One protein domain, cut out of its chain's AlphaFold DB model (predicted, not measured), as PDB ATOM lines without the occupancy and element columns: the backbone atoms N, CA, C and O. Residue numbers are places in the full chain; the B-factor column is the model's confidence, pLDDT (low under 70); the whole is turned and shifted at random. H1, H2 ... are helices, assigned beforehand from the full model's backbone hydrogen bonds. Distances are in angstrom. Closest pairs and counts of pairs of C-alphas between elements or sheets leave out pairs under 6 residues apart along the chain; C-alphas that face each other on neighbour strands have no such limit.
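This is residues 5 to 98 of the 166 residues of the protein "DNA-binding protein" of Pseudoxanthomonas sp. NML171200 (UniProt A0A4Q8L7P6). A helical hairpin, H1 and H2, packs through H2 on a crossing helix, H3; the long H4 packs on the end of H3, and its residues 90 to 98 stick out. The 94 printed residues hold four named helices, H1 to H4 in order, and no named strand: all helix. The whole is compact, radius of gyration of the C-alphas 13.9 A, spanning 43 by 31 by 24 A.

H1, residues 5 to 16, and H2, residues 21 to 38, are a hairpin at a shallow tilt of 18 degrees; closest are C-alphas 11 and 24, 4.4 A. H3, residues 46 to 59, touches H2 at a steep 46 degrees; closest are C-alphas 29 and 53, 4.4 A. Residues 55 to 59 alone touch H4, residues 72 to 98; closest are C-alphas 59 and 85, 4.0 A. O i to N i+4 pairs are within hydrogen-bond range throughout H1, H3 and H4, and 13 of 14 in H2.

H1, from C-alpha 5 at (-25.090, 50.268, -9.294), is 16.2 A long, H2 26.2 A, H3 20.0 A, and H4, to C-alpha 98 at (-1.163, 55.262, -17.950), 39.2 A.

The printed part has no cut. The H3 to H4 link is long. pLDDT is under 70 at residues 5 and 87 to 98.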
ATOM      1  N   LYS A   5     -25.893  49.162  -9.823       64.38
ATOM      2  CA  LYS A   5     -25.090  50.268  -9.294       64.38
ATOM      3  C   LYS A   5     -25.475  50.655  -7.854       64.38
ATOM      4  O   LYS A   5     -24.630  51.260  -7.198       64.38
ATOM      5  N   THR A   6     -26.679  50.340  -7.369       82.44
ATOM      6  CA  THR A   6     -27.196  50.684  -6.041       82.44
ATOM      7  C   THR A   6     -26.500  49.873  -4.971       82.44
ATOM      8  O   THR A   6     -25.826  50.494  -4.149       82.44
ATOM      9  N   ALA A   7     -26.500  48.536  -5.038       85.00
ATOM     10  CA  ALA A   7     -25.755  47.743  -4.056       85.00
ATOM     11  C   ALA A   7     -24.251  48.012  -4.112       85.00
ATOM     12  O   ALA A   7     -23.605  48.150  -3.075       85.00
ATOM     13  N   HIS A   8     -23.677  48.163  -5.314       84.94
ATOM     14  CA  HIS A   8     -22.261  48.510  -5.425       84.94
ATOM     15  C   HIS A   8     -21.956  49.861  -4.770       84.94
ATOM     16  O   HIS A   8     -20.939  50.003  -4.094       84.94
ATOM     17  N   LYS A   9     -22.802  50.878  -4.970       88.06
ATOM     18  CA  LYS A   9     -22.596  52.196  -4.364       88.06
ATOM     19  C   LYS A   9     -22.786  52.150  -2.849       88.06
ATOM     20  O   LYS A   9     -21.887  52.603  -2.149       88.06
ATOM     21  N   ALA A  10     -23.849  51.509  -2.369       88.88
ATOM     22  CA  ALA A  10     -24.097  51.300  -0.946       88.88
ATOM     23  C   ALA A  10     -22.922  50.575  -0.272       88.88
ATOM     24  O   ALA A  10     -22.378  51.064   0.711       88.88
ATOM     25  N   ALA A  11     -22.410  49.497  -0.872       88.81
ATOM     26  CA  ALA A  11     -21.251  48.779  -0.346       88.81
ATOM     27  C   ALA A  11     -19.960  49.620  -0.336       88.81
ATOM     28  O   ALA A  11     -19.105  49.443   0.536       88.81
ATOM     29  N   GLN A  12     -19.778  50.535  -1.296       86.69
ATOM     30  CA  GLN A  12     -18.642  51.466  -1.291       86.69
ATOM     31  C   GLN A  12     -18.792  52.544  -0.220       86.69
ATOM     32  O   GLN A  12     -17.800  52.909   0.408       86.69
ATOM     33  N   ASP A  13     -20.003  53.046  -0.004       89.56
ATOM     34  CA  ASP A  13     -20.287  54.018   1.050       89.56
ATOM     35  C   ASP A  13     -20.146  53.370   2.431       89.56
ATOM     36  O   ASP A  13     -19.517  53.939   3.319       89.56
ATOM     37  N   ASP A  14     -20.556  52.112   2.569       90.56
ATOM     38  CA  ASP A  14     -20.300  51.302   3.753       90.56
ATOM     39  C   ASP A  14     -18.812  51.099   4.017       90.56
ATOM     40  O   ASP A  14     -18.342  51.215   5.150       90.56
ATOM     41  N   LYS A  15     -18.045  50.828   2.959       89.00
ATOM     42  CA  LYS A  15     -16.591  50.716   3.045       89.00
ATOM     43  C   LYS A  15     -15.942  52.035   3.455       89.00
ATOM     44  O   LYS A  15     -14.994  52.019   4.237       89.00
ATOM     45  N   ARG A  16     -16.431  53.169   2.947       90.00
ATOM     46  CA  ARG A  16     -15.970  54.512   3.347       90.00
ATOM     47  C   ARG A  16     -16.319  54.824   4.795       90.00
ATOM     48  O   ARG A  16     -15.510  55.431   5.480       90.00
ATOM     49  N   ALA A  17     -17.475  54.358   5.253       91.44
ATOM     50  CA  ALA A  17     -17.905  54.439   6.642       91.44
ATOM     51  C   ALA A  17     -17.183  53.434   7.565       91.44
ATOM     52  O   ALA A  17     -17.501  53.362   8.745       91.44
ATOM     53  N   GLY A  18     -16.240  52.632   7.050       91.06
ATOM     54  CA  GLY A  18     -15.468  51.677   7.851       91.06
ATOM     55  C   GLY A  18     -16.253  50.444   8.309       91.06
ATOM     56  O   GLY A  18     -15.798  49.718   9.189       91.06
ATOM     57  N   LYS A  19     -17.425  50.174   7.722       93.88
ATOM     58  CA  LYS A  19     -18.278  49.043   8.113       93.88
ATOM     59  C   LYS A  19     -17.650  47.705   7.722       93.88
ATOM     60  O   LYS A  19     -16.826  47.618   6.809       93.88
ATOM     61  N   SER A  20     -18.080  46.638   8.396       93.69
ATOM     62  CA  SER A  20     -17.551  45.284   8.194       93.69
ATOM     63  C   SER A  20     -17.759  44.758   6.764       93.69
ATOM     64  O   SER A  20     -18.706  45.131   6.069       93.69
ATOM     65  N   SER A  21     -16.917  43.815   6.327       92.19
ATOM     66  CA  SER A  21     -17.057  43.175   5.010       92.19
ATOM     67  C   SER A  21     -18.365  42.396   4.847       92.19
ATOM     68  O   SER A  21     -18.852  42.250   3.731       92.19
ATOM     69  N   SER A  22     -18.928  41.876   5.942       91.19
ATOM     70  CA  SER A  22     -20.238  41.214   5.945       91.19
ATOM     71  C   SER A  22     -21.376  42.204   5.725       91.19
ATOM     72  O   SER A  22     -22.299  41.888   4.985       91.19
ATOM     73  N   THR A  23     -21.283  43.408   6.298       93.81
ATOM     74  CA  THR A  23     -22.264  44.484   6.078       93.81
ATOM     75  C   THR A  23     -22.249  44.926   4.619       93.81
ATOM     76  O   THR A  23     -23.281  44.882   3.959       93.81
ATOM     77  N   GLN A  24     -21.054  45.195   4.083       94.00
ATOM     78  CA  GLN A  24     -20.863  45.560   2.676       94.00
ATOM     79  C   GLN A  24     -21.404  44.485   1.719       94.00
ATOM     80  O   GLN A  24     -22.037  44.794   0.715       94.00
ATOM     81  N   ALA A  25     -21.151  43.204   2.012       94.31
ATOM     82  CA  ALA A  25     -21.660  42.097   1.204       94.31
ATOM     83  C   ALA A  25     -23.181  41.920   1.335       94.31
ATOM     84  O   ALA A  25     -23.818  41.429   0.404       94.31
ATOM     85  N   GLY A  26     -23.754  42.329   2.470       94.38
ATOM     86  CA  GLY A  26     -25.187  42.310   2.731       94.38
ATOM     87  C   GLY A  26     -25.984  43.171   1.755       94.38
ATOM     88  O   GLY A  26     -27.070  42.755   1.372       94.38
ATOM     89  N   GLU A  27     -25.431  44.293   1.285       94.94
ATOM     90  CA  GLU A  27     -26.080  45.146   0.275       94.94
ATOM     91  C   GLU A  27     -26.341  44.392  -1.038       94.94
ATOM     92  O   GLU A  27     -27.442  44.425  -1.575       94.94
ATOM     93  N   TYR A  28     -25.355  43.628  -1.519       94.62
ATOM     94  CA  TYR A  28     -25.505  42.815  -2.734       94.62
ATOM     95  C   TYR A  28     -26.485  41.661  -2.547       94.62
ATOM     96  O   TYR A  28     -27.160  41.252  -3.486       94.62
ATOM     97  N   VAL A  29     -26.524  41.085  -1.343       95.06
ATOM     98  CA  VAL A  29     -27.449  39.994  -1.029       95.06
ATOM     99  C   VAL A  29     -28.883  40.512  -0.935       95.06
ATOM    100  O   VAL A  29     -29.780  39.829  -1.416       95.06
ATOM    101  N   ARG A  30     -29.102  41.695  -0.347       94.06
ATOM    102  CA  ARG A  30     -30.419  42.345  -0.297       94.06
ATOM    103  C   ARG A  30     -30.945  42.639  -1.695       94.06
ATOM    104  O   ARG A  30     -32.026  42.167  -2.016       94.06
ATOM    105  N   GLU A  31     -30.143  43.291  -2.536       93.25
ATOM    106  CA  GLU A  31     -30.535  43.630  -3.912       93.25
ATOM    107  C   GLU A  31     -30.905  42.380  -4.726       93.25
ATOM    108  O   GLU A  31     -31.949  42.347  -5.363       93.25
ATOM    109  N   GLU A  32     -30.124  41.297  -4.648       94.31
ATOM    110  CA  GLU A  32     -30.443  40.065  -5.387       94.31
ATOM    111  C   GLU A  32     -31.697  39.349  -4.835       94.31
ATOM    112  O   GLU A  32     -32.395  38.650  -5.569       94.31
ATOM    113  N   ILE A  33     -31.999  39.497  -3.537       94.06
ATOM    114  CA  ILE A  33     -33.245  38.986  -2.945       94.06
ATOM    115  C   ILE A  33     -34.440  39.830  -3.395       94.06
ATOM    116  O   ILE A  33     -35.482  39.258  -3.698       94.06
ATOM    117  N   GLU A  34     -34.296  41.150  -3.458       93.06
ATOM    118  CA  GLU A  34     -35.329  42.056  -3.967       93.06
ATOM    119  C   GLU A  34     -35.601  41.793  -5.453       93.06
ATOM    120  O   GLU A  34     -36.757  41.639  -5.835       93.06
ATOM    121  N   GLU A  35     -34.558  41.629  -6.277       92.00
ATOM    122  CA  GLU A  35     -34.682  41.241  -7.691       92.00
ATOM    123  C   GLU A  35     -35.403  39.887  -7.840       92.00
ATOM    124  O   GLU A  35     -36.242  39.720  -8.726       92.00
ATOM    125  N   LEU A  36     -35.110  38.915  -6.966       92.88
ATOM    126  CA  LEU A  36     -35.823  37.633  -6.932       92.88
ATOM    127  C   LEU A  36     -37.303  37.812  -6.562       92.88
ATOM    128  O   LEU A  36     -38.154  37.180  -7.179       92.88
ATOM    129  N   GLN A  37     -37.611  38.632  -5.555       92.25
ATOM    130  CA  GLN A  37     -38.988  38.896  -5.116       92.25
ATOM    131  C   GLN A  37     -39.793  39.659  -6.171       92.25
ATOM    132  O   GLN A  37     -40.983  39.405  -6.324       92.25
ATOM    133  N   ALA A  38     -39.133  40.547  -6.914       90.25
ATOM    134  CA  ALA A  38     -39.705  41.252  -8.053       90.25
ATOM    135  C   ALA A  38     -39.855  40.362  -9.302       90.25
ATOM    136  O   ALA A  38     -40.532  40.752 -10.247       90.25
ATOM    137  N   GLY A  39     -39.232  39.177  -9.327       89.81
ATOM    138  CA  GLY A  39     -39.241  38.277 -10.484       89.81
ATOM    139  C   GLY A  39     -38.318  38.706 -11.633       89.81
ATOM    140  O   GLY A  39     -38.405  38.152 -12.725       89.81
ATOM    141  N   GLU A  40     -37.419  39.663 -11.401       85.75
ATOM    142  CA  GLU A  40     -36.536  40.254 -12.421       85.75
ATOM    143  C   GLU A  40     -35.083  39.750 -12.335       85.75
ATOM    144  O   GLU A  40     -34.250  40.028 -13.204       85.75
ATOM    145  N   GLY A  41     -34.758  39.008 -11.272       82.75
ATOM    146  CA  GLY A  41     -33.420  38.497 -11.000       82.75
ATOM    147  C   GLY A  41     -33.087  37.175 -11.708       82.75
ATOM    148  O   GLY A  41     -33.965  36.379 -12.036       82.75
ATOM    149  N   PRO A  42     -31.791  36.860 -11.892       86.69
ATOM    150  CA  PRO A  42     -31.345  35.568 -12.422       86.69
ATOM    151  C   PRO A  42     -31.450  34.417 -11.402       86.69
ATOM    152  O   PRO A  42     -31.257  33.248 -11.755       86.69
ATOM    153  N   ALA A  43     -31.679  34.722 -10.124       92.12
ATOM    154  CA  ALA A  43     -31.878  33.724  -9.084       92.12
ATOM    155  C   ALA A  43     -33.278  33.099  -9.188       92.12
ATOM    156  O   ALA A  43     -34.253  33.797  -9.418       92.12
ATOM    157  N   LYS A  44     -33.389  31.788  -8.943       93.81
ATOM    158  CA  LYS A  44     -34.680  31.071  -8.861       93.81
ATOM    159  C   LYS A  44     -35.100  30.754  -7.425       93.81
ATOM    160  O   LYS A  44     -36.149  30.174  -7.182       93.81
ATOM    161  N   SER A  45     -34.240  31.057  -6.455       95.62
ATOM    162  CA  SER A  45     -34.490  30.809  -5.036       95.62
ATOM    163  C   SER A  45     -33.689  31.764  -4.164       95.62
ATOM    164  O   SER A  45     -32.620  32.240  -4.554       95.62
ATOM    165  N   ARG A  46     -34.152  31.987  -2.929       94.88
ATOM    166  CA  ARG A  46     -33.485  32.891  -1.979       94.88
ATOM    167  C   ARG A  46     -32.063  32.435  -1.646       94.88
ATOM    168  O   ARG A  46     -31.150  33.249  -1.561       94.88
ATOM    169  N   LYS A  47     -31.841  31.118  -1.534       95.00
ATOM    170  CA  LYS A  47     -30.499  30.532  -1.343       95.00
ATOM    171  C   LYS A  47     -29.573  30.856  -2.518       95.00
ATOM    172  O   LYS A  47     -28.406  31.186  -2.310       95.00
ATOM    173  N   GLN A  48     -30.093  30.785  -3.741       95.25
ATOM    174  CA  GLN A  48     -29.337  31.123  -4.941       95.25
ATOM    175  C   GLN A  48     -29.052  32.626  -5.024       95.25
ATOM    176  O   GLN A  48     -27.923  32.989  -5.339       95.25
ATOM    177  N   ALA A  49     -30.011  33.480  -4.660       95.25
ATOM    178  CA  ALA A  49     -29.814  34.928  -4.587       95.25
ATOM    179  C   ALA A  49     -28.682  35.292  -3.614       95.25
ATOM    180  O   ALA A  49     -27.752  36.008  -3.976       95.25
ATOM    181  N   ILE A  50     -28.661  34.689  -2.418       94.19
ATOM    182  CA  ILE A  50     -27.559  34.872  -1.458       94.19
ATOM    183  C   ILE A  50     -26.218  34.446  -2.075       94.19
ATOM    184  O   ILE A  50     -25.210  35.142  -1.929       94.19
ATOM    185  N   ALA A  51     -26.180  33.314  -2.781       94.44
ATOM    186  CA  ALA A  51     -24.958  32.823  -3.412       94.44
ATOM    187  C   ALA A  51     -24.465  33.740  -4.546       94.44
ATOM    188  O   ALA A  51     -23.259  34.000  -4.640       94.44
ATOM    189  N   ILE A  52     -25.375  34.245  -5.384       94.25
ATOM    190  CA  ILE A  52     -25.064  35.178  -6.474       94.25
ATOM    191  C   ILE A  52     -24.599  36.517  -5.897       94.25
ATOM    192  O   ILE A  52     -23.515  36.976  -6.267       94.25
ATOM    193  N   GLY A  53     -25.328  37.078  -4.930       94.25
ATOM    194  CA  GLY A  53     -24.980  38.324  -4.243       94.25
ATOM    195  C   GLY A  53     -23.603  38.258  -3.572       94.25
ATOM    196  O   GLY A  53     -22.750  39.111  -3.814       94.25
ATOM    197  N   LEU A  54     -23.309  37.185  -2.824       95.12
ATOM    198  CA  LEU A  54     -21.983  36.973  -2.224       95.12
ATOM    199  C   LEU A  54     -20.870  36.825  -3.272       95.12
ATOM    200  O   LEU A  54     -19.742  37.264  -3.041       95.12
ATOM    201  N   SER A  55     -21.153  36.189  -4.410       94.12
ATOM    202  CA  SER A  55     -20.170  36.027  -5.489       94.12
ATOM    203  C   SER A  55     -19.894  37.356  -6.199       94.12
ATOM    204  O   SER A  55     -18.732  37.674  -6.455       94.12
ATOM    205  N   ARG A  56     -20.935  38.164  -6.456       92.12
ATOM    206  CA  ARG A  56     -20.809  39.530  -6.992       92.12
ATOM    207  C   ARG A  56     -19.990  40.414  -6.057       92.12
ATOM    208  O   ARG A  56     -18.982  40.964  -6.490       92.12
ATOM    209  N   ALA A  57     -20.323  40.433  -4.765       93.94
ATOM    210  CA  ALA A  57     -19.598  41.216  -3.766       93.94
ATOM    211  C   ALA A  57     -18.084  40.918  -3.776       93.94
ATOM    212  O   ALA A  57     -17.258  41.832  -3.784       93.94
ATOM    213  N   ARG A  58     -17.698  39.634  -3.833       94.38
ATOM    214  CA  ARG A  58     -16.281  39.223  -3.895       94.38
ATOM    215  C   ARG A  58     -15.584  39.706  -5.163       94.38
ATOM    216  O   ARG A  58     -14.455  40.192  -5.082       94.38
ATOM    217  N   ARG A  59     -16.253  39.607  -6.316       91.94
ATOM    218  CA  ARG A  59     -15.722  40.089  -7.603       91.94
ATOM    219  C   ARG A  59     -15.607  41.607  -7.664       91.94
ATOM    220  O   ARG A  59     -14.698  42.112  -8.311       91.94
ATOM    221  N   ASP A  60     -16.453  42.323  -6.938       89.50
ATOM    222  CA  ASP A  60     -16.355  43.777  -6.805       89.50
ATOM    223  C   ASP A  60     -15.319  44.216  -5.753       89.50
ATOM    224  O   ASP A  60     -15.049  45.407  -5.573       89.50
ATOM    225  N   GLY A  61     -14.649  43.251  -5.112       88.75
ATOM    226  CA  GLY A  61     -13.519  43.479  -4.217       88.75
ATOM    227  C   GLY A  61     -13.894  43.598  -2.739       88.75
ATOM    228  O   GLY A  61     -13.059  44.032  -1.942       88.75
ATOM    229  N   VAL A  62     -15.113  43.213  -2.353       92.00
ATOM    230  CA  VAL A  62     -15.502  43.072  -0.943       92.00
ATOM    231  C   VAL A  62     -14.844  41.820  -0.362       92.00
ATOM    232  O   VAL A  62     -14.923  40.730  -0.928       92.00
ATOM    233  N   ALA A  63     -14.210  41.946   0.807       90.44
ATOM    234  CA  ALA A  63     -13.468  40.866   1.465       90.44
ATOM    235  C   ALA A  63     -14.376  39.844   2.195       90.44
ATOM    236  O   ALA A  63     -14.099  39.445   3.325       90.44
ATOM    237  N   ALA A  64     -15.466  39.412   1.557       89.94
ATOM    238  CA  ALA A  64     -16.447  38.489   2.121       89.94
ATOM    239  C   ALA A  64     -15.922  37.040   2.140       89.94
ATOM    240  O   ALA A  64     -16.144  36.258   1.208       89.94
ATOM    241  N   LYS A  65     -15.195  36.672   3.199       89.19
ATOM    242  CA  LYS A  65     -14.609  35.331   3.354       89.19
ATOM    243  C   LYS A  65     -15.692  34.242   3.460       89.19
ATOM    244  O   LYS A  65     -16.749  34.483   4.041       89.19
ATOM    245  N   PRO A  66     -15.457  33.042   2.901       91.19
ATOM    246  CA  PRO A  66     -16.350  31.905   3.107       91.19
ATOM    247  C   PRO A  66     -16.341  31.474   4.582       91.19
ATOM    248  O   PRO A  66     -15.319  31.580   5.262       91.19
ATOM    249  N   GLY A  67     -17.474  30.966   5.074       89.38
ATOM    250  CA  GLY A  67     -17.590  30.471   6.448       89.38
ATOM    251  C   GLY A  67     -16.688  29.261   6.728       89.38
ATOM    252  O   GLY A  67     -16.334  28.504   5.822       89.38
ATOM    253  N   LYS A  68     -16.342  29.036   8.003       88.56
ATOM    254  CA  LYS A  68     -15.443  27.940   8.426       88.56
ATOM    255  C   LYS A  68     -15.961  26.557   8.011       88.56
ATOM    256  O   LYS A  68     -15.191  25.749   7.490       88.56
ATOM    257  N   ARG A  69     -17.274  26.337   8.153       92.94
ATOM    258  CA  ARG A  69     -17.989  25.099   7.788       92.94
ATOM    259  C   ARG A  69     -18.332  24.990   6.294       92.94
ATOM    260  O   ARG A  69     -18.991  24.044   5.887       92.94
ATOM    261  N   ALA A  70     -17.910  25.946   5.463       90.44
ATOM    262  CA  ALA A  70     -18.144  25.860   4.026       90.44
ATOM    263  C   ALA A  70     -17.342  24.703   3.411       90.44
ATOM    264  O   ALA A  70     -16.184  24.469   3.779       90.44
ATOM    265  N   SER A  71     -17.943  24.022   2.432       94.44
ATOM    266  CA  SER A  71     -17.285  22.940   1.700       94.44
ATOM    267  C   SER A  71     -16.048  23.433   0.941       94.44
ATOM    268  O   SER A  71     -15.923  24.616   0.598       94.44
ATOM    269  N   SER A  72     -15.130  22.512   0.635       93.62
ATOM    270  CA  SER A  72     -13.911  22.792  -0.138       93.62
ATOM    271  C   SER A  72     -14.217  23.479  -1.475       93.62
ATOM    272  O   SER A  72     -13.563  24.457  -1.841       93.62
ATOM    273  N   LYS A  73     -15.279  23.040  -2.165       94.06
ATOM    274  CA  LYS A  73     -15.756  23.630  -3.424       94.06
ATOM    275  C   LYS A  73     -16.158  25.099  -3.253       94.06
ATOM    276  O   LYS A  73     -15.745  25.935  -4.055       94.06
ATOM    277  N   VAL A  74     -16.904  25.430  -2.196       93.25
ATOM    278  CA  VAL A  74     -17.320  26.816  -1.908       93.25
ATOM    279  C   VAL A  74     -16.119  27.684  -1.548       93.25
ATOM    280  O   VAL A  74     -16.004  28.801  -2.048       93.25
ATOM    281  N   LYS A  75     -15.190  27.170  -0.734       94.00
ATOM    282  CA  LYS A  75     -13.956  27.886  -0.375       94.00
ATOM    283  C   LYS A  75     -13.105  28.196  -1.606       94.00
ATOM    284  O   LYS A  75     -12.695  29.341  -1.785       94.00
ATOM    285  N   ARG A  76     -12.915  27.213  -2.494       94.56
ATOM    286  CA  ARG A  76     -12.190  27.386  -3.762       94.56
ATOM    287  C   ARG A  76     -12.851  28.439  -4.646       94.56
ATOM    288  O   ARG A  76     -12.170  29.341  -5.128       94.56
ATOM    289  N   LYS A  77     -14.174  28.365  -4.817       94.12
ATOM    290  CA  LYS A  77     -14.920  29.337  -5.624       94.12
ATOM    291  C   LYS A  77     -14.820  30.752  -5.051       94.12
ATOM    292  O   LYS A  77     -14.498  31.680  -5.783       94.12
ATOM    293  N   ALA A  78     -15.003  30.907  -3.740       93.44
ATOM    294  CA  ALA A  78     -14.852  32.191  -3.065       93.44
ATOM    295  C   ALA A  78     -13.437  32.770  -3.231       93.44
ATOM    296  O   ALA A  78     -13.295  33.970  -3.453       93.44
ATOM    297  N   GLY A  79     -12.402  31.924  -3.172       92.12
ATOM    298  CA  GLY A  79     -11.022  32.321  -3.459       92.12
ATOM    299  C   GLY A  79     -10.837  32.825  -4.892       92.12
ATOM    300  O   GLY A  79     -10.244  33.884  -5.089       92.12
ATOM    301  N   GLN A  80     -11.404  32.128  -5.881       92.69
ATOM    302  CA  GLN A  80     -11.376  32.554  -7.284       92.69
ATOM    303  C   GLN A  80     -12.097  33.889  -7.502       92.69
ATOM    304  O   GLN A  80     -11.559  34.768  -8.169       92.69
ATOM    305  N   ASP A  81     -13.283  34.077  -6.916       94.31
ATOM    306  CA  ASP A  81     -14.041  35.325  -7.059       94.31
ATOM    307  C   ASP A  81     -13.306  36.514  -6.405       94.31
ATOM    308  O   ASP A  81     -13.240  37.597  -6.988       94.31
ATOM    309  N   LEU A  82     -12.681  36.305  -5.237       90.38
ATOM    310  CA  LEU A  82     -11.832  37.310  -4.582       90.38
ATOM    311  C   LEU A  82     -10.580  37.639  -5.410       90.38
ATOM    312  O   LEU A  82     -10.184  38.805  -5.504       90.38
ATOM    313  N   ALA A  83      -9.951  36.629  -6.016       88.12
ATOM    314  CA  ALA A  83      -8.807  36.818  -6.901       88.12
ATOM    315  C   ALA A  83      -9.198  37.611  -8.157       88.12
ATOM    316  O   ALA A  83      -8.501  38.557  -8.526       88.12
ATOM    317  N   ALA A  84     -10.350  37.297  -8.758       87.38
ATOM    318  CA  ALA A  84     -10.886  38.027  -9.902       87.38
ATOM    319  C   ALA A  84     -11.125  39.508  -9.560       87.38
ATOM    320  O   ALA A  84     -10.705  40.394 -10.310       87.38
ATOM    321  N   GLY A  85     -11.701  39.797  -8.388       82.31
ATOM    322  CA  GLY A  85     -11.910  41.176  -7.942       82.31
ATOM    323  C   GLY A  85     -10.617  41.956  -7.709       82.31
ATOM    324  O   GLY A  85     -10.497  43.114  -8.122       82.31
ATOM    325  N   ARG A  86      -9.589  41.309  -7.144       76.62
ATOM    326  CA  ARG A  86      -8.241  41.898  -7.027       76.62
ATOM    327  C   ARG A  86      -7.605  42.157  -8.394       76.62
ATOM    328  O   ARG A  86      -7.041  43.231  -8.603       76.62
ATOM    329  N   GLY A  87      -7.747  41.229  -9.341       68.62
ATOM    330  CA  GLY A  87      -7.273  41.392 -10.719       68.62
ATOM    331  C   GLY A  87      -7.920  42.587 -11.429       68.62
ATOM    332  O   GLY A  87      -7.240  43.376 -12.090       68.62
ATOM    333  N   HIS A  88      -9.223  42.805 -11.226       61.78
ATOM    334  CA  HIS A  88      -9.920  43.984 -11.745       61.78
ATOM    335  C   HIS A  88      -9.458  45.292 -11.091       61.78
ATOM    336  O   HIS A  88      -9.315  46.304 -11.787       61.78
ATOM    337  N   ALA A  89      -9.176  45.286  -9.785       61.00
ATOM    338  CA  ALA A  89      -8.606  46.442  -9.096       61.00
ATOM    339  C   ALA A  89      -7.205  46.792  -9.635       61.00
ATOM    340  O   ALA A  89      -6.956  47.953  -9.960       61.00
ATOM    341  N   ALA A  90      -6.337  45.792  -9.829       61.75
ATOM    342  CA  ALA A  90      -4.997  45.964 -10.397       61.75
ATOM    343  C   ALA A  90      -5.030  46.483 -11.848       61.75
ATOM    344  O   ALA A  90      -4.293  47.396 -12.224       61.75
ATOM    345  N   LYS A  91      -5.956  45.981 -12.675       61.66
ATOM    346  CA  LYS A  91      -6.141  46.485 -14.048       61.66
ATOM    347  C   LYS A  91      -6.656  47.930 -14.062       61.66
ATOM    348  O   LYS A  91      -6.235  48.735 -14.898       61.66
ATOM    349  N   LYS A  92      -7.548  48.295 -13.130       60.69
ATOM    350  CA  LYS A  92      -8.043  49.675 -12.984       60.69
ATOM    351  C   LYS A  92      -6.932  50.636 -12.554       60.69
ATOM    352  O   LYS A  92      -6.851  51.728 -13.119       60.69
ATOM    353  N   THR A  93      -6.071  50.258 -11.608       62.44
ATOM    354  CA  THR A  93      -4.946  51.105 -11.173       62.44
ATOM    355  C   THR A  93      -3.922  51.295 -12.290       62.44
ATOM    356  O   THR A  93      -3.549  52.440 -12.563       62.44
ATOM    357  N   ALA A  94      -3.576  50.237 -13.031       62.69
ATOM    358  CA  ALA A  94      -2.694  50.320 -14.199       62.69
ATOM    359  C   ALA A  94      -3.237  51.275 -15.283       62.69
ATOM    360  O   ALA A  94      -2.527  52.167 -15.751       62.69
ATOM    361  N   LYS A  95      -4.534  51.178 -15.621       61.19
ATOM    362  CA  LYS A  95      -5.189  52.071 -16.603       61.19
ATOM    363  C   LYS A  95      -5.250  53.535 -16.136       61.19
ATOM    364  O   LYS A  95      -5.211  54.463 -16.948       61.19
ATOM    365  N   LYS A  96      -5.354  53.773 -14.824       60.00
ATOM    366  CA  LYS A  96      -5.338  55.127 -14.240       60.00
ATOM    367  C   LYS A  96      -3.931  55.730 -14.273       60.00
ATOM    368  O   LYS A  96      -3.794  56.927 -14.538       60.00
ATOM    369  N   ALA A  97      -2.903  54.911 -14.048       61.62
ATOM    370  CA  ALA A  97      -1.504  55.320 -14.105       61.62
ATOM    371  C   ALA A  97      -1.096  55.734 -15.527       61.62
ATOM    372  O   ALA A  97      -0.576  56.837 -15.712       61.62
ATOM    373  N   THR A  98      -1.441  54.934 -16.541       61.91
ATOM    374  CA  THR A  98      -1.163  55.262 -17.950       61.91
ATOM    375  C   THR A  98      -1.876  56.537 -18.400       61.91
ATOM    376  O   THR A  98      -1.231  57.416 -18.970       61.91
TER     377      THR A  98